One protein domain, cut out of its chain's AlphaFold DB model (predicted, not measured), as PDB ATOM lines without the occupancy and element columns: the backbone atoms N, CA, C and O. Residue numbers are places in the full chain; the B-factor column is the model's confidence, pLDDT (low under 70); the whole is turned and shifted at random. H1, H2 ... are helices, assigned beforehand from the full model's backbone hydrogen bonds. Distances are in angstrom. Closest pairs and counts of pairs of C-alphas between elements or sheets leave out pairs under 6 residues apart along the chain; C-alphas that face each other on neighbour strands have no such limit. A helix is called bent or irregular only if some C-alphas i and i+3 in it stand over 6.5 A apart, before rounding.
ATOM      1  N   ILE A 503      17.572 -50.104 -15.289       89.69
ATOM      2  CA  ILE A 503      17.449 -48.744 -14.752       89.69
ATOM      3  C   ILE A 503      16.012 -48.236 -14.889       89.69
ATOM      4  O   ILE A 503      15.424 -47.773 -13.915       89.69
ATOM      5  N   GLN A 504      15.418 -48.358 -16.079       89.19
ATOM      6  CA  GLN A 504      14.050 -47.898 -16.336       89.19
ATOM      7  C   GLN A 504      13.034 -48.607 -15.426       89.19
ATOM      8  O   GLN A 504      12.170 -47.957 -14.840       89.19
ATOM      9  N   SER A 505      13.155 -49.930 -15.285       90.06
ATOM     10  CA  SER A 505      12.300 -50.740 -14.412       90.06
ATOM     11  C   SER A 505      12.437 -50.328 -12.945       90.06
ATOM     12  O   SER A 505      11.434 -50.140 -12.252       90.06
ATOM     13  N   ARG A 506      13.673 -50.107 -12.477       90.38
ATOM     14  CA  ARG A 506      13.954 -49.661 -11.107       90.38
ATOM     15  C   ARG A 506      13.347 -48.291 -10.825       90.38
ATOM     16  O   ARG A 506      12.609 -48.146  -9.859       90.38
ATOM     17  N   VAL A 507      13.612 -47.307 -11.679       88.75
ATOM     18  CA  VAL A 507      13.108 -45.936 -11.513       88.75
ATOM     19  C   VAL A 507      11.575 -45.908 -11.530       88.75
ATOM     20  O   VAL A 507      10.965 -45.281 -10.665       88.75
ATOM     21  N   GLY A 508      10.947 -46.676 -12.428       87.25
ATOM     22  CA  GLY A 508       9.491 -46.838 -12.457       87.25
ATOM     23  C   GLY A 508       8.928 -47.484 -11.185       87.25
ATOM     24  O   GLY A 508       7.934 -47.005 -10.645       87.25
ATOM     25  N   ARG A 509       9.587 -48.524 -10.649       91.00
ATOM     26  CA  ARG A 509       9.196 -49.168  -9.379       91.00
ATOM     27  C   ARG A 509       9.270 -48.210  -8.190       91.00
ATOM     28  O   ARG A 509       8.462 -48.318  -7.274       91.00
ATOM     29  N   LEU A 510      10.223 -47.281  -8.207       88.69
ATOM     30  CA  LEU A 510      10.407 -46.279  -7.155       88.69
ATOM     31  C   LEU A 510       9.409 -45.115  -7.242       88.69
ATOM     32  O   LEU A 510       9.468 -44.208  -6.415       88.69
ATOM     33  N   GLY A 511       8.498 -45.129  -8.222       85.38
ATOM     34  CA  GLY A 511       7.492 -44.084  -8.404       85.38
ATOM     35  C   GLY A 511       8.072 -42.752  -8.881       85.38
ATOM     36  O   GLY A 511       7.426 -41.719  -8.732       85.38
ATOM     37  N   VAL A 512       9.288 -42.756  -9.433       85.75
ATOM     38  CA  VAL A 512       9.896 -41.555 -10.008       85.75
ATOM     39  C   VAL A 512       9.305 -41.331 -11.396       85.75
ATOM     40  O   VAL A 512       9.362 -42.213 -12.257       85.75
ATOM     41  N   ASP A 513       8.752 -40.142 -11.620       82.31
ATOM     42  CA  ASP A 513       8.194 -39.775 -12.915       82.31
ATOM     43  C   ASP A 513       9.311 -39.660 -13.969       82.31
ATOM     44  O   ASP A 513      10.266 -38.886 -13.841       82.31
ATOM     45  N   MET A 514       9.169 -40.447 -15.040       80.50
ATOM     46  CA  MET A 514      10.088 -40.496 -16.177       80.50
ATOM     47  C   MET A 514      10.242 -39.125 -16.851       80.50
ATOM     48  O   MET A 514      11.318 -38.789 -17.349       80.50
ATOM     49  N   SER A 515       9.182 -38.311 -16.830       78.38
ATOM     50  CA  SER A 515       9.156 -36.962 -17.394       78.38
ATOM     51  C   SER A 515       9.913 -35.933 -16.546       78.38
ATOM     52  O   SER A 515      10.235 -34.845 -17.034       78.38
ATOM     53  N   THR A 516      10.279 -36.278 -15.305       78.50
ATOM     54  CA  THR A 516      10.999 -35.394 -14.372       78.50
ATOM     55  C   THR A 516      12.426 -35.841 -14.064       78.50
ATOM     56  O   THR A 516      13.138 -35.102 -13.396       78.50
ATOM     57  N   ILE A 517      12.872 -36.997 -14.576       84.12
ATOM     58  CA  ILE A 517      14.254 -37.477 -14.388       84.12
ATOM     59  C   ILE A 517      15.264 -36.429 -14.858       84.12
ATOM     60  O   ILE A 517      15.243 -36.027 -16.024       84.12
ATOM     61  N   ASP A 518      16.185 -36.048 -13.981       85.44
ATOM     62  CA  ASP A 518      17.313 -35.199 -14.337       85.44
ATOM     63  C   ASP A 518      18.246 -35.941 -15.308       85.44
ATOM     64  O   ASP A 518      18.829 -36.980 -14.983       85.44
ATOM     65  N   ALA A 519      18.397 -35.405 -16.522       83.81
ATOM     66  CA  ALA A 519      19.203 -36.029 -17.565       83.81
ATOM     67  C   ALA A 519      20.697 -36.113 -17.203       83.81
ATOM     68  O   ALA A 519      21.383 -37.026 -17.663       83.81
ATOM     69  N   THR A 520      21.202 -35.225 -16.338       85.12
ATOM     70  CA  THR A 520      22.582 -35.300 -15.826       85.12
ATOM     71  C   THR A 520      22.777 -36.505 -14.903       85.12
ATOM     72  O   THR A 520      23.855 -37.100 -14.873       85.12
ATOM     73  N   GLY A 521      21.719 -36.934 -14.209       86.31
ATOM     74  CA  GLY A 521      21.728 -38.075 -13.294       86.31
ATOM     75  C   GLY A 521      21.808 -39.441 -13.978       86.31
ATOM     76  O   GLY A 521      22.104 -40.437 -13.320       86.31
ATOM     77  N   ILE A 522      21.603 -39.518 -15.299       90.44
ATOM     78  CA  ILE A 522      21.606 -40.786 -16.050       90.44
ATOM     79  C   ILE A 522      22.964 -41.501 -15.967       90.44
ATOM     80  O   ILE A 522      23.014 -42.729 -15.878       90.44
ATOM     81  N   ALA A 523      24.068 -40.750 -15.928       88.75
ATOM     82  CA  ALA A 523      25.397 -41.330 -15.746       88.75
ATOM     83  C   ALA A 523      25.561 -41.997 -14.377       88.75
ATOM     84  O   ALA A 523      26.112 -43.096 -14.284       88.75
ATOM     85  N   ASP A 524      25.045 -41.367 -13.320       89.88
ATOM     86  CA  ASP A 524      25.067 -41.934 -11.973       89.88
ATOM     87  C   ASP A 524      24.135 -43.142 -11.866       89.88
ATOM     88  O   ASP A 524      24.541 -44.150 -11.296       89.88
ATOM     89  N   LEU A 525      22.950 -43.105 -12.488       91.50
ATOM     90  CA  LEU A 525      22.063 -44.271 -12.590       91.50
ATOM     91  C   LEU A 525      22.777 -45.471 -13.229       91.50
ATOM     92  O   LEU A 525      22.691 -46.586 -12.715       91.50
ATOM     93  N   GLY A 526      23.535 -45.239 -14.306       90.94
ATOM     94  CA  GLY A 526      24.374 -46.262 -14.931       90.94
ATOM     95  C   GLY A 526      25.412 -46.836 -13.964       90.94
ATOM     96  O   GLY A 526      25.498 -48.052 -13.798       90.94
ATOM     97  N   ARG A 527      26.166 -45.967 -13.273       90.31
ATOM     98  CA  ARG A 527      27.168 -46.385 -12.272       90.31
ATOM     99  C   ARG A 527      26.541 -47.188 -11.134       90.31
ATOM    100  O   ARG A 527      27.117 -48.181 -10.712       90.31
ATOM    101  N   ILE A 528      25.377 -46.771 -10.637       92.44
ATOM    102  CA  ILE A 528      24.655 -47.450  -9.552       92.44
ATOM    103  C   ILE A 528      24.217 -48.850  -9.991       92.44
ATOM    104  O   ILE A 528      24.329 -49.807  -9.220       92.44
ATOM    105  N   GLU A 529      23.755 -48.992 -11.235       90.25
ATOM    106  CA  GLU A 529      23.282 -50.273 -11.757       90.25
ATOM    107  C   GLU A 529      24.402 -51.322 -11.795       90.25
ATOM    108  O   GLU A 529      24.181 -52.458 -11.363       90.25
ATOM    109  N   THR A 530      25.620 -50.946 -12.201       90.06
ATOM    110  CA  THR A 530      26.761 -51.876 -12.309       90.06
ATOM    111  C   THR A 530      27.675 -51.923 -11.082       90.06
ATOM    112  O   THR A 530      28.483 -52.844 -10.973       90.06
ATOM    113  N   ALA A 531      27.538 -50.995 -10.130       89.94
ATOM    114  CA  ALA A 531      28.388 -50.945  -8.943       89.94
ATOM    115  C   ALA A 531      28.224 -52.163  -8.016       89.94
ATOM    116  O   ALA A 531      27.118 -52.658  -7.757       89.94
ATOM    117  N   ASP A 532      29.362 -52.589  -7.463       89.88
ATOM    118  CA  ASP A 532      29.467 -53.537  -6.358       89.88
ATOM    119  C   ASP A 532      29.234 -52.841  -5.000       89.88
ATOM    120  O   ASP A 532      28.959 -51.644  -4.919       89.88
ATOM    121  N   SER A 533      29.311 -53.577  -3.889       87.31
ATOM    122  CA  SER A 533      29.008 -53.026  -2.556       87.31
ATOM    123  C   SER A 533      29.957 -51.889  -2.163       87.31
ATOM    124  O   SER A 533      29.536 -50.918  -1.530       87.31
ATOM    125  N   THR A 534      31.222 -51.977  -2.571       89.56
ATOM    126  CA  THR A 534      32.240 -50.952  -2.325       89.56
ATOM    127  C   THR A 534      31.972 -49.701  -3.159       89.56
ATOM    128  O   THR A 534      32.026 -48.583  -2.638       89.56
ATOM    129  N   GLY A 535      31.648 -49.875  -4.440       89.19
ATOM    130  CA  GLY A 535      31.268 -48.806  -5.355       89.19
ATOM    131  C   GLY A 535      30.013 -48.077  -4.887       89.19
ATOM    132  O   GLY A 535      30.017 -46.851  -4.818       89.19
ATOM    133  N   LEU A 536      28.984 -48.809  -4.456       91.06
ATOM    134  CA  LEU A 536      27.748 -48.223  -3.929       91.06
ATOM    135  C   LEU A 536      27.995 -47.380  -2.677       91.06
ATOM    136  O   LEU A 536      27.502 -46.260  -2.592       91.06
ATOM    137  N   LYS A 537      28.816 -47.862  -1.735       90.19
ATOM    138  CA  LYS A 537      29.204 -47.075  -0.551       90.19
ATOM    139  C   LYS A 537      29.970 -45.808  -0.932       90.19
ATOM    140  O   LYS A 537      29.766 -44.762  -0.323       90.19
ATOM    141  N   ARG A 538      30.835 -45.884  -1.948       89.56
ATOM    142  CA  ARG A 538      31.569 -44.720  -2.463       89.56
ATOM    143  C   ARG A 538      30.617 -43.682  -3.052       89.56
ATOM    144  O   ARG A 538      30.731 -42.514  -2.699       89.56
ATOM    145  N   ILE A 539      29.676 -44.115  -3.892       89.75
ATOM    146  CA  ILE A 539      28.654 -43.245  -4.491       89.75
ATOM    147  C   ILE A 539      27.790 -42.628  -3.383       89.75
ATOM    148  O   ILE A 539      27.630 -41.413  -3.338       89.75
ATOM    149  N   ALA A 540      27.323 -43.420  -2.417       90.62
ATOM    150  CA  ALA A 540      26.551 -42.920  -1.283       90.62
ATOM    151  C   ALA A 540      27.285 -41.854  -0.465       90.62
ATOM    152  O   ALA A 540      26.723 -40.794  -0.195       90.62
ATOM    153  N   ASN A 541      28.562 -42.070  -0.142       89.44
ATOM    154  CA  ASN A 541      29.361 -41.069   0.566       89.44
ATOM    155  C   ASN A 541      29.530 -39.772  -0.242       89.44
ATOM    156  O   ASN A 541      29.565 -38.691   0.343       89.44
ATOM    157  N   GLN A 542      29.599 -39.856  -1.574       86.62
ATOM    158  CA  GLN A 542      29.640 -38.671  -2.435       86.62
ATOM    159  C   GLN A 542      28.318 -37.896  -2.403       86.62
ATOM    160  O   GLN A 542      28.346 -36.672  -2.308       86.62
ATOM    161  N   TYR A 543      27.173 -38.586  -2.432       87.38
ATOM    162  CA  TYR A 543      25.856 -37.952  -2.296       87.38
ATOM    163  C   TYR A 543      25.674 -37.304  -0.914       87.38
ATOM    164  O   TYR A 543      25.229 -36.161  -0.832       87.38
ATOM    165  N   LEU A 544      26.094 -37.975   0.164       88.06
ATOM    166  CA  LEU A 544      26.056 -37.436   1.532       88.06
ATOM    167  C   LEU A 544      26.941 -36.195   1.727       88.06
ATOM    168  O   LEU A 544      26.659 -35.379   2.601       88.06
ATOM    169  N   GLY A 545      28.006 -36.054   0.934       84.25
ATOM    170  CA  GLY A 545      28.913 -34.906   0.971       84.25
ATOM    171  C   GLY A 545      28.468 -33.701   0.137       84.25
ATOM    172  O   GLY A 545      29.192 -32.704   0.104       84.25
ATOM    173  N   ARG A 546      27.326 -33.772  -0.565       81.50
ATOM    174  CA  ARG A 546      26.854 -32.680  -1.431       81.50
ATOM    175  C   ARG A 546      26.434 -31.455  -0.616       81.50
ATOM    176  O   ARG A 546      25.749 -31.563   0.398       81.50
ATOM    177  N   THR A 547      26.791 -30.275  -1.115       68.94
ATOM    178  CA  THR A 547      26.390 -28.970  -0.573       68.94
ATOM    179  C   THR A 547      25.768 -28.117  -1.683       68.94
ATOM    180  O   THR A 547      25.940 -28.415  -2.860       68.94
ATOM    181  N   GLY A 548      25.009 -27.071  -1.340       66.69
ATOM    182  CA  GLY A 548      24.393 -26.190  -2.344       66.69
ATOM    183  C   GLY A 548      23.141 -26.782  -3.008       66.69
ATOM    184  O   GLY A 548      22.301 -27.363  -2.325       66.69
ATOM    185  N   LYS A 549      22.986 -26.602  -4.329       63.06
ATOM    186  CA  LYS A 549      21.763 -26.976  -5.074       63.06
ATOM    187  C   LYS A 549      21.494 -28.485  -5.082       63.06
ATOM    188  O   LYS A 549      20.335 -28.887  -5.103       63.06
ATOM    189  N   GLY A 550      22.544 -29.304  -5.023       72.06
ATOM    190  CA  GLY A 550      22.453 -30.765  -4.964       72.06
ATOM    191  C   GLY A 550      22.461 -31.361  -3.551       72.06
ATOM    192  O   GLY A 550      22.611 -32.576  -3.428       72.06
ATOM    193  N   ALA A 551      22.365 -30.542  -2.494       80.38
ATOM    194  CA  ALA A 551      22.411 -31.026  -1.115       80.38
ATOM    195  C   ALA A 551      21.225 -31.948  -0.793       80.38
ATOM    196  O   ALA A 551      20.081 -31.699  -1.190       80.38
ATOM    197  N   LEU A 552      21.510 -33.009  -0.039       87.00
ATOM    198  CA  LEU A 552      20.472 -33.889   0.478       87.00
ATOM    199  C   LEU A 552      19.711 -33.194   1.603       87.00
ATOM    200  O   LEU A 552      20.295 -32.540   2.471       87.00
ATOM    201  N   THR A 553      18.396 -33.373   1.607       90.12
ATOM    202  CA  THR A 553      17.566 -33.049   2.764       90.12
ATOM    203  C   THR A 553      17.925 -33.960   3.939       90.12
ATOM    204  O   THR A 553      18.529 -35.023   3.776       90.12
ATOM    205  N   ALA A 554      17.542 -33.552   5.150       88.50
ATOM    206  CA  ALA A 554      17.768 -34.363   6.343       88.50
ATOM    207  C   ALA A 554      17.104 -35.750   6.239       88.50
ATOM    208  O   ALA A 554      17.647 -36.719   6.760       88.50
ATOM    209  N   ASP A 555      15.967 -35.850   5.552       90.50
ATOM    210  CA  ASP A 555      15.241 -37.106   5.346       90.50
ATOM    211  C   ASP A 555      15.981 -38.002   4.351       90.50
ATOM    212  O   ASP A 555      16.361 -39.112   4.704       90.50
ATOM    213  N   GLU A 556      16.336 -37.469   3.180       91.62
ATOM    214  CA  GLU A 556      17.118 -38.184   2.158       91.62
ATOM    215  C   GLU A 556      18.466 -38.690   2.704       91.62
ATOM    216  O   GLU A 556      18.883 -39.817   2.439       91.62
ATOM    217  N   ALA A 557      19.159 -37.876   3.506       91.38
ATOM    218  CA  ALA A 557      20.422 -38.273   4.123       91.38
ATOM    219  C   ALA A 557      20.243 -39.354   5.202       91.38
ATOM    220  O   ALA A 557      21.152 -40.162   5.408       91.38
ATOM    221  N   ARG A 558      19.105 -39.364   5.910       92.31
ATOM    222  CA  ARG A 558      18.769 -40.411   6.887       92.31
ATOM    223  C   ARG A 558      18.413 -41.717   6.189       92.31
ATOM    224  O   ARG A 558      18.977 -42.741   6.561       92.31
ATOM    225  N   ASP A 559      17.564 -41.668   5.170       91.56
ATOM    226  CA  ASP A 559      17.124 -42.841   4.409       91.56
ATOM    227  C   ASP A 559      18.310 -43.523   3.715       91.56
ATOM    228  O   ASP A 559      18.484 -44.741   3.817       91.56
ATOM    229  N   LEU A 560      19.212 -42.734   3.118       92.12
ATOM    230  CA  LEU A 560      20.428 -43.258   2.499       92.12
ATOM    231  C   LEU A 560      21.366 -43.922   3.516       92.12
ATOM    232  O   LEU A 560      21.882 -45.009   3.257       92.12
ATOM    233  N   LYS A 561      21.575 -43.308   4.691       92.62
ATOM    234  CA  LYS A 561      22.384 -43.915   5.764       92.62
ATOM    235  C   LYS A 561      21.743 -45.198   6.291       92.62
ATOM    236  O   LYS A 561      22.434 -46.201   6.415       92.62
ATOM    237  N   ALA A 562      20.429 -45.201   6.506       91.62
ATOM    238  CA  ALA A 562      19.700 -46.387   6.944       91.62
ATOM    239  C   ALA A 562      19.816 -47.541   5.930       91.62
ATOM    240  O   ALA A 562      20.012 -48.693   6.320       91.62
ATOM    241  N   ALA A 563      19.759 -47.241   4.628       90.75
ATOM    242  CA  ALA A 563      19.991 -48.230   3.578       90.75
ATOM    243  C   ALA A 563      21.429 -48.779   3.603       90.75
ATOM    244  O   ALA A 563      21.628 -49.985   3.447       90.75
ATOM    245  N   MET A 564      22.431 -47.920   3.836       90.12
ATOM    246  CA  MET A 564      23.837 -48.329   3.964       90.12
ATOM    247  C   MET A 564      24.085 -49.218   5.189       90.12
ATOM    248  O   MET A 564      24.815 -50.206   5.080       90.12
ATOM    249  N   ASP A 565      23.471 -48.882   6.324       88.12
ATOM    250  CA  ASP A 565      23.606 -49.611   7.589       88.12
ATOM    251  C   ASP A 565      22.904 -50.975   7.535       88.12
ATOM    252  O   ASP A 565      23.382 -51.953   8.110       88.12
ATOM    253  N   GLY A 566      21.802 -51.071   6.784       81.19
ATOM    254  CA  GLY A 566      21.059 -52.315   6.577       81.19
ATOM    255  C   GLY A 566      21.779 -53.366   5.719       81.19
ATOM    256  O   GLY A 566      21.324 -54.505   5.666       81.19
ATOM    257  N   GLY A 567      22.873 -53.012   5.033       77.81
ATOM    258  CA  GLY A 567      23.708 -53.939   4.252       77.81
ATOM    259  C   GLY A 567      23.069 -54.519   2.979       77.81
ATOM    260  O   GLY A 567      23.735 -55.243   2.238       77.81
ATOM    261  N   ASP A 568      21.809 -54.193   2.693       87.94
ATOM    262  CA  ASP A 568      21.074 -54.653   1.516       87.94
ATOM    263  C   ASP A 568      21.462 -53.826   0.281       87.94
ATOM    264  O   ASP A 568      21.061 -52.671   0.115       87.94
ATOM    265  N   GLN A 569      22.238 -54.441  -0.618       88.69
ATOM    266  CA  GLN A 569      22.673 -53.809  -1.863       88.69
ATOM    267  C   GLN A 569      21.515 -53.284  -2.712       88.69
ATOM    268  O   GLN A 569      21.681 -52.247  -3.353       88.69
ATOM    269  N   GLN A 570      20.371 -53.974  -2.754       89.50
ATOM    270  CA  GLN A 570      19.251 -53.530  -3.583       89.50
ATOM    271  C   GLN A 570      18.591 -52.294  -2.989       89.50
ATOM    272  O   GLN A 570      18.284 -51.372  -3.737       89.50
ATOM    273  N   LYS A 571      18.475 -52.208  -1.658       90.00
ATOM    274  CA  LYS A 571      17.990 -50.988  -0.994       90.00
ATOM    275  C   LYS A 571      18.927 -49.804  -1.205       90.00
ATOM    276  O   LYS A 571      18.453 -48.708  -1.478       90.00
ATOM    277  N   ILE A 572      20.243 -50.021  -1.141       91.62
ATOM    278  CA  ILE A 572      21.222 -48.960  -1.425       91.62
ATOM    279  C   ILE A 572      21.102 -48.502  -2.883       91.62
ATOM    280  O   ILE A 572      21.068 -47.301  -3.143       91.62
ATOM    281  N   LYS A 573      21.007 -49.439  -3.839       92.88
ATOM    282  CA  LYS A 573      20.791 -49.111  -5.258       92.88
ATOM    283  C   LYS A 573      19.500 -48.333  -5.466       92.88
ATOM    284  O   LYS A 573      19.503 -47.377  -6.232       92.88
ATOM    285  N   ASP A 574      18.424 -48.731  -4.805       93.12
ATOM    286  CA  ASP A 574      17.114 -48.105  -4.936       93.12
ATOM    287  C   ASP A 574      17.121 -46.665  -4.403       93.12
ATOM    288  O   ASP A 574      16.743 -45.749  -5.134       93.12
ATOM    289  N   GLU A 575      17.659 -46.435  -3.202       92.06
ATOM    290  CA  GLU A 575      17.741 -45.086  -2.633       92.06
ATOM    291  C   GLU A 575      18.672 -44.183  -3.453       92.06
ATOM    292  O   GLU A 575      18.307 -43.072  -3.834       92.06
ATOM    293  N   LEU A 576      19.847 -44.689  -3.845       91.75
ATOM    294  CA  LEU A 576      20.757 -43.949  -4.719       91.75
ATOM    295  C   LEU A 576      20.142 -43.647  -6.085       91.75
ATOM    296  O   LEU A 576      20.386 -42.575  -6.629       91.75
ATOM    297  N   SER A 577      19.344 -44.557  -6.645       92.19
ATOM    298  CA  SER A 577      18.695 -44.336  -7.940       92.19
ATOM    299  C   SER A 577      17.635 -43.245  -7.855       92.19
ATOM    300  O   SER A 577      17.540 -42.409  -8.751       92.19
ATOM    301  N   LYS A 578      16.870 -43.203  -6.759       91.12
ATOM    302  CA  LYS A 578      15.912 -42.126  -6.492       91.12
ATOM    303  C   LYS A 578      16.619 -40.772  -6.387       91.12
ATOM    304  O   LYS A 578      16.176 -39.795  -6.992       91.12
ATOM    305  N   LEU A 579      17.746 -40.724  -5.675       90.50
ATOM    306  CA  LEU A 579      18.552 -39.511  -5.541       90.50
ATOM    307  C   LEU A 579      19.189 -39.092  -6.869       90.50
ATOM    308  O   LEU A 579      19.102 -37.925  -7.234       90.50
ATOM    309  N   ALA A 580      19.768 -40.021  -7.628       89.25
ATOM    310  CA  ALA A 580      20.366 -39.729  -8.929       89.25
ATOM    311  C   ALA A 580      19.333 -39.212  -9.935       89.25
ATOM    312  O   ALA A 580      19.594 -38.247 -10.650       89.25
ATOM    313  N   ALA A 581      18.134 -39.796  -9.949       88.25
ATOM    314  CA  ALA A 581      17.069 -39.374 -10.850       88.25
ATOM    315  C   ALA A 581      16.499 -37.981 -10.522       88.25
ATOM    316  O   ALA A 581      15.934 -37.346 -11.407       88.25
ATOM    317  N   THR A 582      16.631 -37.501  -9.279       85.69
ATOM    318  CA  THR A 582      16.011 -36.241  -8.817       85.69
ATOM    319  C   THR A 582      17.001 -35.110  -8.544       85.69
ATOM    320  O   THR A 582      16.636 -33.945  -8.667       85.69
ATOM    321  N   LYS A 583      18.243 -35.429  -8.164       81.75
ATOM    322  CA  LYS A 583      19.283 -34.457  -7.781       81.75
ATOM    323  C   LYS A 583      20.391 -34.310  -8.824       81.75
ATOM    324  O   LYS A 583      21.339 -33.570  -8.570       81.75
ATOM    325  N   GLY A 584      20.324 -35.050  -9.931       76.81
ATOM    326  CA  GLY A 584      21.322 -34.995 -10.995       76.81
ATOM    327  C   GLY A 584      22.718 -35.475 -10.577       76.81
ATOM    328  O   GLY A 584      22.912 -36.091  -9.520       76.81
ATOM    329  N   VAL A 585      23.705 -35.199 -11.433       71.81
ATOM    330  CA  VAL A 585      25.099 -35.647 -11.262       71.81
ATOM    331  C   VAL A 585      25.804 -34.977 -10.076       71.81
ATOM    332  O   VAL A 585      25.431 -33.898  -9.620       71.81
ATOM    333  N   ILE A 586      26.851 -35.622  -9.558       65.69
ATOM    334  CA  ILE A 586      27.668 -35.088  -8.459       65.69
ATOM    335  C   ILE A 586      28.439 -33.842  -8.922       65.69
ATOM    336  O   ILE A 586      29.227 -33.909  -9.868       65.69
ATOM    337  N   GLU A 587      28.269 -32.722  -8.211       67.75
ATOM    338  CA  GLU A 587      29.057 -31.506  -8.431       67.75
ATOM    339  C   GLU A 587      30.543 -31.735  -8.100       67.75
ATOM    340  O   GLU A 587      30.905 -32.254  -7.043       67.75
ATOM    341  N   THR A 588      31.423 -31.288  -8.992       65.94
ATOM    342  CA  THR A 588      32.878 -31.255  -8.792       65.94
ATOM    343  C   THR A 588      33.347 -29.808  -8.660       65.94
ATOM    344  O   THR A 588      32.674 -28.889  -9.118       65.94
TER     345      THR A 588
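This is residues 503 to 588 of the 949 residues of the protein "SLT domain-containing protein" of Aeromonas dhakensis (UniProt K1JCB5). Four helices make a compact up-and-down bundle in which H5 is the core, with H2, H3 and H4 set around part of it; the short H1 packs crosswise on H5 and H2. The printed part has 86 residues with five named helices, H1 to H5 in chain order, and no named strand: all helix. The whole is compact and rounded, with a radius of gyration of the C-alphas of 11.6 A and spans of 31 by 29 by 22 A.

The longest helix, H5, holds residues 569 to 583 and measures 20.5 A, ending at C-alpha 583 (19.283, -34.457, -7.781). H2, residues 519 to 530, is 18.3 A long and irregular, but only just: C-alphas 520 and 523 are 6.7 A apart. H3, residues 533 to 544, and H4, residues 554 to 565, each measure 16.4 A. H1, residues 503 to 509, spans 9.9 A from C-alpha 503 (17.449, -48.744, -14.752).

H5 is the hub. It touches H2, closest C-alphas Gly 521 and Ala 580 at 4.9 A, at a shallow tilt of 10 degrees, opposite ways. H4 and H5 form a hairpin, closest C-alphas Ala 563 and Ile 572 at 5.2 A. H3 and H5 run the same way at 34 degrees, a shallow tilt only just short of steep. H1 touches H5 about perpendicular, at 87 degrees, closest C-alphas Val 507 and Ser 577 at 6.8 A. H2 and H4 are apart. Every O i to N i+4 pair is within hydrogen-bond range in H1, H3, H4 and H5; in H2, 6 of 8 are.

The C-alphas farthest apart, of Ser 515 and Asp 565, are 31.5 A apart. The printed part has no cut, and no link is long. The pLDDT is under 70 at residues 547 to 549 and 586 to 588.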